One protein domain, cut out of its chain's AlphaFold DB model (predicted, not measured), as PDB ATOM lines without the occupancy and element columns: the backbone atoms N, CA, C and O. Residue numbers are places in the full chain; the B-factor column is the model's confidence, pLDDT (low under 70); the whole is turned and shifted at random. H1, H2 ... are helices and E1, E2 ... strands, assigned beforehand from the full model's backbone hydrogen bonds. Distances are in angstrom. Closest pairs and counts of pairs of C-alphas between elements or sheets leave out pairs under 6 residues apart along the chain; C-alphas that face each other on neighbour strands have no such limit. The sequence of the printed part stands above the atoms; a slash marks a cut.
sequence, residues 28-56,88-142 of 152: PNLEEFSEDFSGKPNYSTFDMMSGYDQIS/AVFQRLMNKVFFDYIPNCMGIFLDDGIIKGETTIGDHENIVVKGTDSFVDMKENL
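What this domain is: This is residues 28 to 56 and 88 to 142 of the 152 residues of the protein "Retrovirus-related Pol polyprotein from transposon" of Smittium culicis (UniProt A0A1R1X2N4). A small sheet of three short strands is covered on one face by a long helix, H4, whose first part runs slantwise over E1 and E3 and whose later part meets H3, a shorter helix that packs on the sheet at E2. Two small helices lie away from this core: H1 only grazes the sheet, and H2 follows E1 off the sheet and comes close to H3 and H4. The printed part has 84 residues, with four named helices and three named strands in the order H1 E1 H2 H3 E2 E3 H4; the sheet's order is E1 E3 E2, antiparallel throughout, and the class is mixed, helices and strands. It is compact, with a radius of gyration of the C-alphas of 12.6 A and spans of 38 by 29 by 20 A.

Where its parts are: In the sheet, E1 is residues 43 to 47, 13.6 A from first to last C-alpha, with C-alpha 43 at (-80.659, 458.820, -25.030). E3 is residues 112 to 116, 13.1 A, and E2 is residues 106 to 109, 10.2 A. H4 is residues 121 to 141, 30.4 A long, ending with C-alpha 141 at (-96.645, 441.452, -5.205). H3 is residues 88 to 97, 14.3 A. H1, residues 30 to 35, measures 8.6 A and begins with C-alpha 30 at (-74.151, 462.020, -10.395); H2, residues 51 to 54, measures 5.3 A.

How they stand to each other: E3 is the inner strand, antiparallel to E1 at 158 degrees, with N 115 and O 44 2.8 A apart, within hydrogen-bond range. E2 and E3 form a hairpin, antiparallel at 155 degrees, with N 114 and O 107 also 2.8 A apart. H3 and H4 are on one face of the sheet, making two layers, a layer of helices and a layer of strands. H4 has a height over the sheet of 10.1 A and runs slantwise to the strands, at 37 degrees to E3 on the local plane; its closest C-alphas to E3 are those of His 124 and Ile 115, 6.6 A. With residues 131 to 138 alone H4 touches H3, closest at the C-alphas of Phe 135 and Val 97, 5.6 A, at a steep tilt of 65 degrees, opposite ways. The closest C-alphas of H3 and E2 are those of Asn 95 and Ile 108, 7.0 A. H1 only grazes the sheet with residues 30 to 34; its closest C-alphas to E2 are those of Phe 33 and Gly 107, 7.5 A. H2 is not on the sheet; it is close to but not clearly touching H3, with the C-alphas of Tyr 52 and Phe 90 7.0 A apart. In H1, H3 and H4 every O i to N i+4 pair is within hydrogen-bond range, and H2 is too short for such a pair.

The domain as a whole: The C-alphas farthest apart, those of Gly 39 and Ser 56, are 38.5 A apart. Residues 57 to 87 are not printed, and C-alphas 56 and 88 are 14.4 A apart across the cut. Of the links that are printed whole, none is long. The mean pLDDT of the printed part is 85.4, and residues 118 to 119 and 140 to 142 are under 70.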
ATOM      1  N   PRO A  28     -77.512 457.279  -6.619       84.25
ATOM      2  CA  PRO A  28     -76.341 457.149  -7.480       84.25
ATOM      3  C   PRO A  28     -75.503 458.433  -7.451       84.25
ATOM      4  O   PRO A  28     -76.052 459.538  -7.406       84.25
ATOM      5  N   ASN A  29     -74.175 458.307  -7.466       90.19
ATOM      6  CA  ASN A  29     -73.324 459.480  -7.642       90.19
ATOM      7  C   ASN A  29     -73.565 460.059  -9.045       90.19
ATOM      8  O   ASN A  29     -73.593 459.314 -10.020       90.19
ATOM      9  N   LEU A  30     -73.773 461.374  -9.139       90.06
ATOM     10  CA  LEU A  30     -74.151 462.020 -10.395       90.06
ATOM     11  C   LEU A  30     -73.046 461.913 -11.451       90.06
ATOM     12  O   LEU A  30     -73.350 461.635 -12.608       90.06
ATOM     13  N   GLU A  31     -71.787 462.123 -11.065       92.75
ATOM     14  CA  GLU A  31     -70.652 462.021 -11.980       92.75
ATOM     15  C   GLU A  31     -70.534 460.600 -12.543       92.75
ATOM     16  O   GLU A  31     -70.609 460.435 -13.760       92.75
ATOM     17  N   GLU A  32     -70.470 459.583 -11.679       90.56
ATOM     18  CA  GLU A  32     -70.411 458.166 -12.071       90.56
ATOM     19  C   GLU A  32     -71.611 457.764 -12.941       90.56
ATOM     20  O   GLU A  32     -71.456 457.119 -13.978       90.56
ATOM     21  N   PHE A  33     -72.812 458.202 -12.558       91.31
ATOM     22  CA  PHE A  33     -74.021 457.961 -13.333       91.31
ATOM     23  C   PHE A  33     -73.923 458.586 -14.727       91.31
ATOM     24  O   PHE A  33     -74.231 457.927 -15.711       91.31
ATOM     25  N   SER A  34     -73.467 459.837 -14.834       90.44
ATOM     26  CA  SER A  34     -73.355 460.544 -16.115       90.44
ATOM     27  C   SER A  34     -72.285 459.953 -17.038       90.44
ATOM     28  O   SER A  34     -72.479 459.906 -18.256       90.44
ATOM     29  N   GLU A  35     -71.180 459.459 -16.472       91.81
ATOM     30  CA  GLU A  35     -70.099 458.811 -17.218       91.81
ATOM     31  C   GLU A  35     -70.599 457.575 -17.971       91.81
ATOM     32  O   GLU A  35     -70.192 457.336 -19.109       91.81
ATOM     33  N   ASP A  36     -71.561 456.855 -17.395       89.38
ATOM     34  CA  ASP A  36     -72.163 455.651 -17.968       89.38
ATOM     35  C   ASP A  36     -72.992 455.921 -19.252       89.38
ATOM     36  O   ASP A  36     -73.286 455.012 -20.041       89.38
ATOM     37  N   PHE A  37     -73.335 457.191 -19.509       89.06
ATOM     38  CA  PHE A  37     -74.008 457.659 -20.732       89.06
ATOM     39  C   PHE A  37     -73.069 458.379 -21.708       89.06
ATOM     40  O   PHE A  37     -73.483 458.749 -22.812       89.06
ATOM     41  N   SER A  38     -71.802 458.568 -21.341       89.75
ATOM     42  CA  SER A  38     -70.825 459.248 -22.186       89.75
ATOM     43  C   SER A  38     -70.583 458.485 -23.494       89.75
ATOM     44  O   SER A  38     -70.484 457.258 -23.526       89.75
ATOM     45  N   GLY A  39     -70.504 459.217 -24.609       86.44
ATOM     46  CA  GLY A  39     -70.236 458.647 -25.934       86.44
ATOM     47  C   GLY A  39     -71.410 457.908 -26.589       86.44
ATOM     48  O   GLY A  39     -71.244 457.393 -27.696       86.44
ATOM     49  N   LYS A  40     -72.595 457.869 -25.964       86.31
ATOM     50  CA  LYS A  40     -73.809 457.310 -26.580       86.31
ATOM     51  C   LYS A  40     -74.388 458.305 -27.600       86.31
ATOM     52  O   LYS A  40     -74.449 459.501 -27.313       86.31
ATOM     53  N   PRO A  41     -74.822 457.854 -28.792       84.62
ATOM     54  CA  PRO A  41     -75.249 458.759 -29.862       84.62
ATOM     55  C   PRO A  41     -76.633 459.373 -29.614       84.62
ATOM     56  O   PRO A  41     -76.969 460.393 -30.213       84.62
ATOM     57  N   ASN A  42     -77.445 458.755 -28.757       86.75
ATOM     58  CA  ASN A  42     -78.716 459.289 -28.293       86.75
ATOM     59  C   ASN A  42     -79.039 458.750 -26.888       86.75
ATOM     60  O   ASN A  42     -78.332 457.892 -26.353       86.75
ATOM     61  N   TYR A  43     -80.092 459.286 -26.287       89.62
ATOM     62  CA  TYR A  43     -80.659 458.820 -25.030       89.62
ATOM     63  C   TYR A  43     -82.158 459.115 -25.028       89.62
ATOM     64  O   TYR A  43     -82.620 460.067 -25.663       89.62
ATOM     65  N   SER A  44     -82.920 458.295 -24.315       91.19
ATOM     66  CA  SER A  44     -84.332 458.557 -24.045       91.19
ATOM     67  C   SER A  44     -84.568 458.536 -22.552       91.19
ATOM     68  O   SER A  44     -84.082 457.650 -21.860       91.19
ATOM     69  N   THR A  45     -85.309 459.519 -22.066       91.44
ATOM     70  CA  THR A  45     -85.678 459.631 -20.659       91.44
ATOM     71  C   THR A  45     -87.158 459.334 -20.509       91.44
ATOM     72  O   THR A  45     -87.955 459.724 -21.366       91.44
ATOM     73  N   PHE A  46     -87.536 458.689 -19.418       90.06
ATOM     74  CA  PHE A  46     -88.926 458.553 -19.021       90.06
ATOM     75  C   PHE A  46     -89.067 458.841 -17.530       90.06
ATOM     76  O   PHE A  46     -88.161 458.563 -16.745       90.06
ATOM     77  N   ASP A  47     -90.223 459.386 -17.175       88.19
ATOM     78  CA  ASP A  47     -90.620 459.678 -15.805       88.19
ATOM     79  C   ASP A  47     -91.865 458.854 -15.463       88.19
ATOM     80  O   ASP A  47     -92.791 458.713 -16.272       88.19
ATOM     81  N   MET A  48     -91.885 458.309 -14.251       81.56
ATOM     82  CA  MET A  48     -93.039 457.607 -13.706       81.56
ATOM     83  C   MET A  48     -93.944 458.628 -13.020       81.56
ATOM     84  O   MET A  48     -93.917 458.776 -11.798       81.56
ATOM     85  N   MET A  49     -94.768 459.318 -13.814       80.75
ATOM     86  CA  MET A  49     -95.701 460.342 -13.329       80.75
ATOM     87  C   MET A  49     -96.496 459.849 -12.108       80.75
ATOM     88  O   MET A  49     -97.148 458.801 -12.154       80.75
ATOM     89  N   SER A  50     -96.457 460.614 -11.013       80.06
ATOM     90  CA  SER A  50     -97.074 460.247  -9.723       80.06
ATOM     91  C   SER A  50     -96.607 458.888  -9.176       80.06
ATOM     92  O   SER A  50     -97.370 458.172  -8.523       80.06
ATOM     93  N   GLY A  51     -95.350 458.511  -9.421       81.81
ATOM     94  CA  GLY A  51     -94.788 457.214  -9.042       81.81
ATOM     95  C   GLY A  51     -94.926 456.901  -7.550       81.81
ATOM     96  O   GLY A  51     -95.281 455.780  -7.183       81.81
ATOM     97  N   TYR A  52     -94.752 457.901  -6.684       83.12
ATOM     98  CA  TYR A  52     -94.941 457.762  -5.237       83.12
ATOM     99  C   TYR A  52     -96.374 457.350  -4.857       83.12
ATOM    100  O   TYR A  52     -96.561 456.465  -4.018       83.12
ATOM    101  N   ASP A  53     -97.391 457.894  -5.532       83.38
ATOM    102  CA  ASP A  53     -98.802 457.571  -5.273       83.38
ATOM    103  C   ASP A  53     -99.173 456.139  -5.695       83.38
ATOM    104  O   ASP A  53    -100.182 455.573  -5.253       83.38
ATOM    105  N   GLN A  54     -98.350 455.512  -6.538       83.88
ATOM    106  CA  GLN A  54     -98.515 454.110  -6.916       83.88
ATOM    107  C   GLN A  54     -98.024 453.161  -5.816       83.88
ATOM    108  O   GLN A  54     -98.560 452.054  -5.686       83.88
ATOM    109  N   ILE A  55     -97.080 453.599  -4.978       82.62
ATOM    110  CA  ILE A  55     -96.510 452.791  -3.898       82.62
ATOM    111  C   ILE A  55     -97.406 452.876  -2.666       82.62
ATOM    112  O   ILE A  55     -97.705 453.949  -2.145       82.62
ATOM    113  N   SER A  56     -97.853 451.719  -2.182       84.00
ATOM    114  CA  SER A  56     -98.700 451.651  -0.992       84.00
ATOM    115  C   SER A  56     -97.853 451.558   0.274       84.00
ATOM    116  O   SER A  56     -96.937 450.744   0.343       84.00
ATOM    117  N   ALA A  88     -85.517 456.653  -1.511       86.00
ATOM    118  CA  ALA A  88     -84.785 455.389  -1.400       86.00
ATOM    119  C   ALA A  88     -85.688 454.179  -1.696       86.00
ATOM    120  O   ALA A  88     -85.268 453.233  -2.365       86.00
ATOM    121  N   VAL A  89     -86.940 454.227  -1.231       84.56
ATOM    122  CA  VAL A  89     -87.953 453.209  -1.530       84.56
ATOM    123  C   VAL A  89     -88.272 453.189  -3.024       84.56
ATOM    124  O   VAL A  89     -88.261 452.116  -3.630       84.56
ATOM    125  N   PHE A  90     -88.500 454.359  -3.627       85.50
ATOM    126  CA  PHE A  90     -88.812 454.482  -5.050       85.50
ATOM    127  C   PHE A  90     -87.657 453.980  -5.927       85.50
ATOM    128  O   PHE A  90     -87.849 453.089  -6.755       85.50
ATOM    129  N   GLN A  91     -86.432 454.434  -5.656       86.94
ATOM    130  CA  GLN A  91     -85.218 453.990  -6.343       86.94
ATOM    131  C   GLN A  91     -85.037 452.467  -6.253       86.94
ATOM    132  O   GLN A  91     -84.705 451.817  -7.246       86.94
ATOM    133  N   ARG A  92     -85.258 451.864  -5.076       86.00
ATOM    134  CA  ARG A  92     -85.143 450.407  -4.898       86.00
ATOM    135  C   ARG A  92     -86.180 449.653  -5.727       86.00
ATOM    136  O   ARG A  92     -85.854 448.599  -6.269       86.00
ATOM    137  N   LEU A  93     -87.406 450.167  -5.817       86.38
ATOM    138  CA  LEU A  93     -88.448 449.586  -6.661       86.38
ATOM    139  C   LEU A  93     -88.076 449.691  -8.143       86.38
ATOM    140  O   LEU A  93     -88.098 448.680  -8.838       86.38
ATOM    141  N   MET A  94     -87.653 450.867  -8.607       88.12
ATOM    142  CA  MET A  94     -87.224 451.078  -9.993       88.12
ATOM    143  C   MET A  94     -86.040 450.178 -10.371       88.12
ATOM    144  O   MET A  94     -86.067 449.531 -11.415       88.12
ATOM    145  N   ASN A  95     -85.050 450.035  -9.486       88.75
ATOM    146  CA  ASN A  95     -83.922 449.122  -9.695       88.75
ATOM    147  C   ASN A  95     -84.349 447.652  -9.813       88.75
ATOM    148  O   ASN A  95     -83.696 446.888 -10.514       88.75
ATOM    149  N   LYS A  96     -85.423 447.237  -9.130       87.75
ATOM    150  CA  LYS A  96     -85.968 445.876  -9.248       87.75
ATOM    151  C   LYS A  96     -86.746 445.681 -10.540       87.75
ATOM    152  O   LYS A  96     -86.568 444.666 -11.200       87.75
ATOM    153  N   VAL A  97     -87.591 446.648 -10.887       88.81
ATOM    154  CA  VAL A  97     -88.420 446.618 -12.098       88.81
ATOM    155  C   VAL A  97     -87.555 446.584 -13.353       88.81
ATOM    156  O   VAL A  97     -87.832 445.824 -14.274       88.81
ATOM    157  N   PHE A  98     -86.483 447.373 -13.374       90.50
ATOM    158  CA  PHE A  98     -85.581 447.490 -14.517       90.50
ATOM    159  C   PHE A  98     -84.274 446.708 -14.335       90.50
ATOM    160  O   PHE A  98     -83.305 446.967 -15.051       90.50
ATOM    161  N   PHE A  99     -84.234 445.748 -13.404       91.06
ATOM    162  CA  PHE A  99     -83.022 444.999 -13.057       91.06
ATOM    163  C   PHE A  99     -82.337 444.383 -14.284       91.06
ATOM    164  O   PHE A  99     -81.124 444.491 -14.425       91.06
ATOM    165  N   ASP A 100     -83.118 443.819 -15.207       90.94
ATOM    166  CA  ASP A 100     -82.597 443.163 -16.412       90.94
ATOM    167  C   ASP A 100     -81.981 444.140 -17.431       90.94
ATOM    168  O   ASP A 100     -81.224 443.729 -18.313       90.94
ATOM    169  N   TYR A 101     -82.289 445.437 -17.324       90.81
ATOM    170  CA  TYR A 101     -81.812 446.481 -18.234       90.81
ATOM    171  C   TYR A 101     -80.663 447.309 -17.643       90.81
ATOM    172  O   TYR A 101     -79.902 447.926 -18.395       90.81
ATOM    173  N   ILE A 102     -80.515 447.329 -16.318       91.50
ATOM    174  CA  ILE A 102     -79.475 448.080 -15.607       91.50
ATOM    175  C   ILE A 102     -78.216 447.208 -15.441       91.50
ATOM    176  O   ILE A 102     -78.324 446.032 -15.099       91.50
ATOM    177  N   PRO A 103     -76.996 447.746 -15.629       91.00
ATOM    178  CA  PRO A 103     -76.679 449.090 -16.119       91.00
ATOM    179  C   PRO A 103     -76.555 449.150 -17.651       91.00
ATOM    180  O   PRO A 103     -76.334 450.210 -18.220       91.00
ATOM    181  N   ASN A 104     -76.634 448.018 -18.353       88.62
ATOM    182  CA  ASN A 104     -76.161 447.926 -19.737       88.62
ATOM    183  C   ASN A 104     -77.002 448.742 -20.732       88.62
ATOM    184  O   ASN A 104     -76.446 449.414 -21.599       88.62
ATOM    185  N   CYS A 105     -78.327 448.693 -20.604       89.06
ATOM    186  CA  CYS A 105     -79.268 449.341 -21.519       89.06
ATOM    187  C   CYS A 105     -79.820 450.653 -20.958       89.06
ATOM    188  O   CYS A 105     -80.244 451.513 -21.724       89.06
ATOM    189  N   MET A 106     -79.832 450.817 -19.637       92.19
ATOM    190  CA  MET A 106     -80.371 452.006 -18.989       92.19
ATOM    191  C   MET A 106     -79.799 452.214 -17.587       92.19
ATOM    192  O   MET A 106     -79.204 451.308 -17.008       92.19
ATOM    193  N   GLY A 107     -80.039 453.396 -17.027       92.31
ATOM    194  CA  GLY A 107     -79.804 453.711 -15.623       92.31
ATOM    195  C   GLY A 107     -81.012 454.416 -15.009       92.31
ATOM    196  O   GLY A 107     -81.821 455.005 -15.724       92.31
ATOM    197  N   ILE A 108     -81.127 454.345 -13.682       91.75
ATOM    198  CA  ILE A 108     -82.153 455.048 -12.903       91.75
ATOM    199  C   ILE A 108     -81.472 456.067 -12.003       91.75
ATOM    200  O   ILE A 108     -80.575 455.702 -11.239       91.75
ATOM    201  N   PHE A 109     -81.945 457.307 -12.034       89.75
ATOM    202  CA  PHE A 109     -81.500 458.367 -11.146       89.75
ATOM    203  C   PHE A 109     -82.700 459.005 -10.455       89.75
ATOM    204  O   PHE A 109     -83.441 459.772 -11.063       89.75
ATOM    205  N   LEU A 110     -82.868 458.702  -9.167       85.81
ATOM    206  CA  LEU A 110     -84.028 459.101  -8.375       85.81
ATOM    207  C   LEU A 110     -85.320 458.571  -9.016       85.81
ATOM    208  O   LEU A 110     -85.566 457.363  -8.990       85.81
ATOM    209  N   ASP A 111     -86.106 459.466  -9.608       83.00
ATOM    210  CA  ASP A 111     -87.393 459.159 -10.227       83.00
ATOM    211  C   ASP A 111     -87.283 458.978 -11.751       83.00
ATOM    212  O   ASP A 111     -88.173 458.395 -12.371       83.00
ATOM    213  N   ASP A 112     -86.158 459.393 -12.346       87.62
ATOM    214  CA  ASP A 112     -85.938 459.382 -13.790       87.62
ATOM    215  C   ASP A 112     -85.256 458.091 -14.258       87.62
ATOM    216  O   ASP A 112     -84.205 457.680 -13.750       87.62
ATOM    217  N   GLY A 113     -85.816 457.473 -15.299       91.25
ATOM    218  CA  GLY A 113     -85.174 456.394 -16.044       91.25
ATOM    219  C   GLY A 113     -84.554 456.901 -17.340       91.25
ATOM    220  O   GLY A 113     -85.202 457.598 -18.118       91.25
ATOM    221  N   ILE A 114     -83.300 456.534 -17.604       92.56
ATOM    222  CA  ILE A 114     -82.554 456.965 -18.793       92.56
ATOM    223  C   ILE A 114     -82.068 455.747 -19.569       92.56
ATOM    224  O   ILE A 114     -81.252 454.972 -19.078       92.56
ATOM    225  N   ILE A 115     -82.538 455.600 -20.803       92.31
ATOM    226  CA  ILE A 115     -82.188 454.525 -21.733       92.31
ATOM    227  C   ILE A 115     -81.035 454.982 -22.630       92.31
ATOM    228  O   ILE A 115     -81.063 456.078 -23.199       92.31
ATOM    229  N   LYS A 116     -80.019 454.130 -22.761       90.38
ATOM    230  CA  LYS A 116     -78.805 454.366 -23.547       90.38
ATOM    231  C   LYS A 116     -79.053 454.073 -25.023       90.38
ATOM    232  O   LYS A 116     -79.464 452.978 -25.393       90.38
ATOM    233  N   GLY A 117     -78.722 455.038 -25.873       75.31
ATOM    234  CA  GLY A 117     -79.036 455.036 -27.299       75.31
ATOM    235  C   GLY A 117     -78.172 454.190 -28.217       75.31
ATOM    236  O   GLY A 117     -77.762 454.681 -29.264       75.31
ATOM    237  N   GLU A 118     -77.879 452.942 -27.867       67.44
ATOM    238  CA  GLU A 118     -77.265 452.005 -28.824       67.44
ATOM    239  C   GLU A 118     -78.298 451.356 -29.762       67.44
ATOM    240  O   GLU A 118     -77.933 450.664 -30.712       67.44
ATOM    241  N   THR A 119     -79.586 451.599 -29.512       65.06
ATOM    242  CA  THR A 119     -80.729 450.938 -30.154       65.06
ATOM    243  C   THR A 119     -81.678 451.931 -30.837       65.06
ATOM    244  O   THR A 119     -81.456 453.144 -30.815       65.06
ATOM    245  N   THR A 120     -82.723 451.439 -31.512       79.44
ATOM    246  CA  THR A 120     -83.713 452.302 -32.177       79.44
ATOM    247  C   THR A 120     -84.714 452.890 -31.174       79.44
ATOM    248  O   THR A 120     -84.914 452.340 -30.095       79.44
ATOM    249  N   ILE A 121     -85.410 453.977 -31.536       78.94
ATOM    250  CA  ILE A 121     -86.473 454.568 -30.691       78.94
ATOM    251  C   ILE A 121     -87.552 453.528 -30.336       78.94
ATOM    252  O   ILE A 121     -88.017 453.492 -29.201       78.94
ATOM    253  N   GLY A 122     -87.899 452.634 -31.270       80.19
ATOM    254  CA  GLY A 122     -88.862 451.560 -31.007       80.19
ATOM    255  C   GLY A 122     -88.369 450.556 -29.958       80.19
ATOM    256  O   GLY A 122     -89.164 450.030 -29.183       80.19
ATOM    257  N   ASP A 123     -87.059 450.320 -29.871       83.75
ATOM    258  CA  ASP A 123     -86.483 449.483 -28.814       83.75
ATOM    259  C   ASP A 123     -86.581 450.168 -27.446       83.75
ATOM    260  O   ASP A 123     -86.865 449.508 -26.447       83.75
ATOM    261  N   HIS A 124     -86.422 451.496 -27.399       87.25
ATOM    262  CA  HIS A 124     -86.570 452.270 -26.165       87.25
ATOM    263  C   HIS A 124     -88.011 452.207 -25.648       87.25
ATOM    264  O   HIS A 124     -88.225 451.920 -24.473       87.25
ATOM    265  N   GLU A 125     -89.000 452.396 -26.527       86.38
ATOM    266  CA  GLU A 125     -90.419 452.263 -26.174       86.38
ATOM    267  C   GLU A 125     -90.731 450.866 -25.619       86.38
ATOM    268  O   GLU A 125     -91.399 450.741 -24.593       86.38
ATOM    269  N   ASN A 126     -90.184 449.812 -26.228       88.94
ATOM    270  CA  ASN A 126     -90.374 448.441 -25.752       88.94
ATOM    271  C   ASN A 126     -89.803 448.206 -24.345       88.94
ATOM    272  O   ASN A 126     -90.404 447.456 -23.572       88.94
ATOM    273  N   ILE A 127     -88.660 448.814 -24.001       87.75
ATOM    274  CA  ILE A 127     -88.088 448.742 -22.645       87.75
ATOM    275  C   ILE A 127     -89.025 449.426 -21.645       87.75
ATOM    276  O   ILE A 127     -89.336 448.840 -20.607       87.75
ATOM    277  N   VAL A 128     -89.523 450.624 -21.970       87.50
ATOM    278  CA  VAL A 128     -90.446 451.367 -21.095       87.50
ATOM    279  C   VAL A 128     -91.744 450.593 -20.876       87.50
ATOM    280  O   VAL A 128     -92.188 450.461 -19.737       87.50
ATOM    281  N   VAL A 129     -92.339 450.039 -21.936       88.94
ATOM    282  CA  VAL A 129     -93.587 449.264 -21.844       88.94
ATOM    283  C   VAL A 129     -93.396 448.027 -20.966       88.94
ATOM    284  O   VAL A 129     -94.125 447.858 -19.992       88.94
ATOM    285  N   LYS A 130     -92.361 447.215 -21.224       88.75
ATOM    286  CA  LYS A 130     -92.080 446.008 -20.422       88.75
ATOM    287  C   LYS A 130     -91.779 446.324 -18.959       88.75
ATOM    288  O   LYS A 130     -92.204 445.588 -18.067       88.75
ATOM    289  N   GLY A 131     -91.050 447.408 -18.708       86.00
ATOM    290  CA  GLY A 131     -90.799 447.886 -17.354       86.00
ATOM    291  C   GLY A 131     -92.076 448.361 -16.664       86.00
ATOM    292  O   GLY A 131     -92.289 448.054 -15.499       86.00
ATOM    293  N   THR A 132     -92.970 449.036 -17.385       84.62
ATOM    294  CA  THR A 132     -94.264 449.477 -16.842       84.62
ATOM    295  C   THR A 132     -95.152 448.286 -16.480       84.62
ATOM    296  O   THR A 132     -95.726 448.269 -15.392       84.62
ATOM    297  N   ASP A 133     -95.206 447.257 -17.329       86.62
ATOM    298  CA  ASP A 133     -95.922 446.009 -17.037       86.62
ATOM    299  C   ASP A 133     -95.335 445.325 -15.789       86.62
ATOM    300  O   ASP A 133     -96.052 445.002 -14.840       86.62
ATOM    301  N   SER A 134     -94.003 445.223 -15.723       85.62
ATOM    302  CA  SER A 134     -93.291 444.653 -14.570       85.62
ATOM    303  C   SER A 134     -93.506 445.463 -13.287       85.62
ATOM    304  O   SER A 134     -93.597 444.893 -12.202       85.62
ATOM    305  N   PHE A 135     -93.619 446.791 -13.386       84.38
ATOM    306  CA  PHE A 135     -93.942 447.666 -12.259       84.38
ATOM    307  C   PHE A 135     -95.345 447.387 -11.720       84.38
ATOM    308  O   PHE A 135     -95.530 447.341 -10.501       84.38
ATOM    309  N   VAL A 136     -96.326 447.185 -12.607       81.12
ATOM    310  CA  VAL A 136     -97.699 446.835 -12.221       81.12
ATOM    311  C   VAL A 136     -97.732 445.487 -11.503       81.12
ATOM    312  O   VAL A 136     -98.319 445.396 -10.424       81.12
ATOM    313  N   ASP A 137     -97.025 444.488 -12.020       81.12
ATOM    314  CA  ASP A 137     -96.950 443.169 -11.390       81.12
ATOM    315  C   ASP A 137     -96.209 443.219 -10.045       81.12
ATOM    316  O   ASP A 137     -96.651 442.642  -9.045       81.12
ATOM    317  N   MET A 138     -95.081 443.932  -9.980       75.94
ATOM    318  CA  MET A 138     -94.286 444.034  -8.757       75.94
ATOM    319  C   MET A 138     -95.013 444.798  -7.658       75.94
ATOM    320  O   MET A 138     -94.992 444.339  -6.519       75.94
ATOM    321  N   LYS A 139     -95.684 445.923  -7.950       70.31
ATOM    322  CA  LYS A 139     -96.385 446.690  -6.903       70.31
ATOM    323  C   LYS A 139     -97.491 445.874  -6.228       70.31
ATOM    324  O   LYS A 139     -97.744 446.062  -5.038       70.31
ATOM    325  N   GLU A 140     -98.134 444.970  -6.968       65.75
ATOM    326  CA  GLU A 140     -99.174 444.081  -6.443       65.75
ATOM    327  C   GLU A 140     -98.584 442.961  -5.574       65.75
ATOM    328  O   GLU A 140     -99.206 442.551  -4.592       65.75
ATOM    329  N   ASN A 141     -97.350 442.547  -5.871       61.31
ATOM    330  CA  ASN A 141     -96.645 441.452  -5.205       61.31
ATOM    331  C   ASN A 141     -95.545 441.897  -4.224       61.31
ATOM    332  O   ASN A 141     -94.815 441.050  -3.706       61.31
ATOM    333  N   LEU A 142     -95.422 443.199  -3.934       61.62
ATOM    334  CA  LEU A 142     -94.473 443.715  -2.943       61.62
ATOM    335  C   LEU A 142     -94.677 442.997  -1.601       61.62
ATOM    336  O   LEU A 142     -95.757 443.061  -0.994       61.62
TER     337      LEU A 142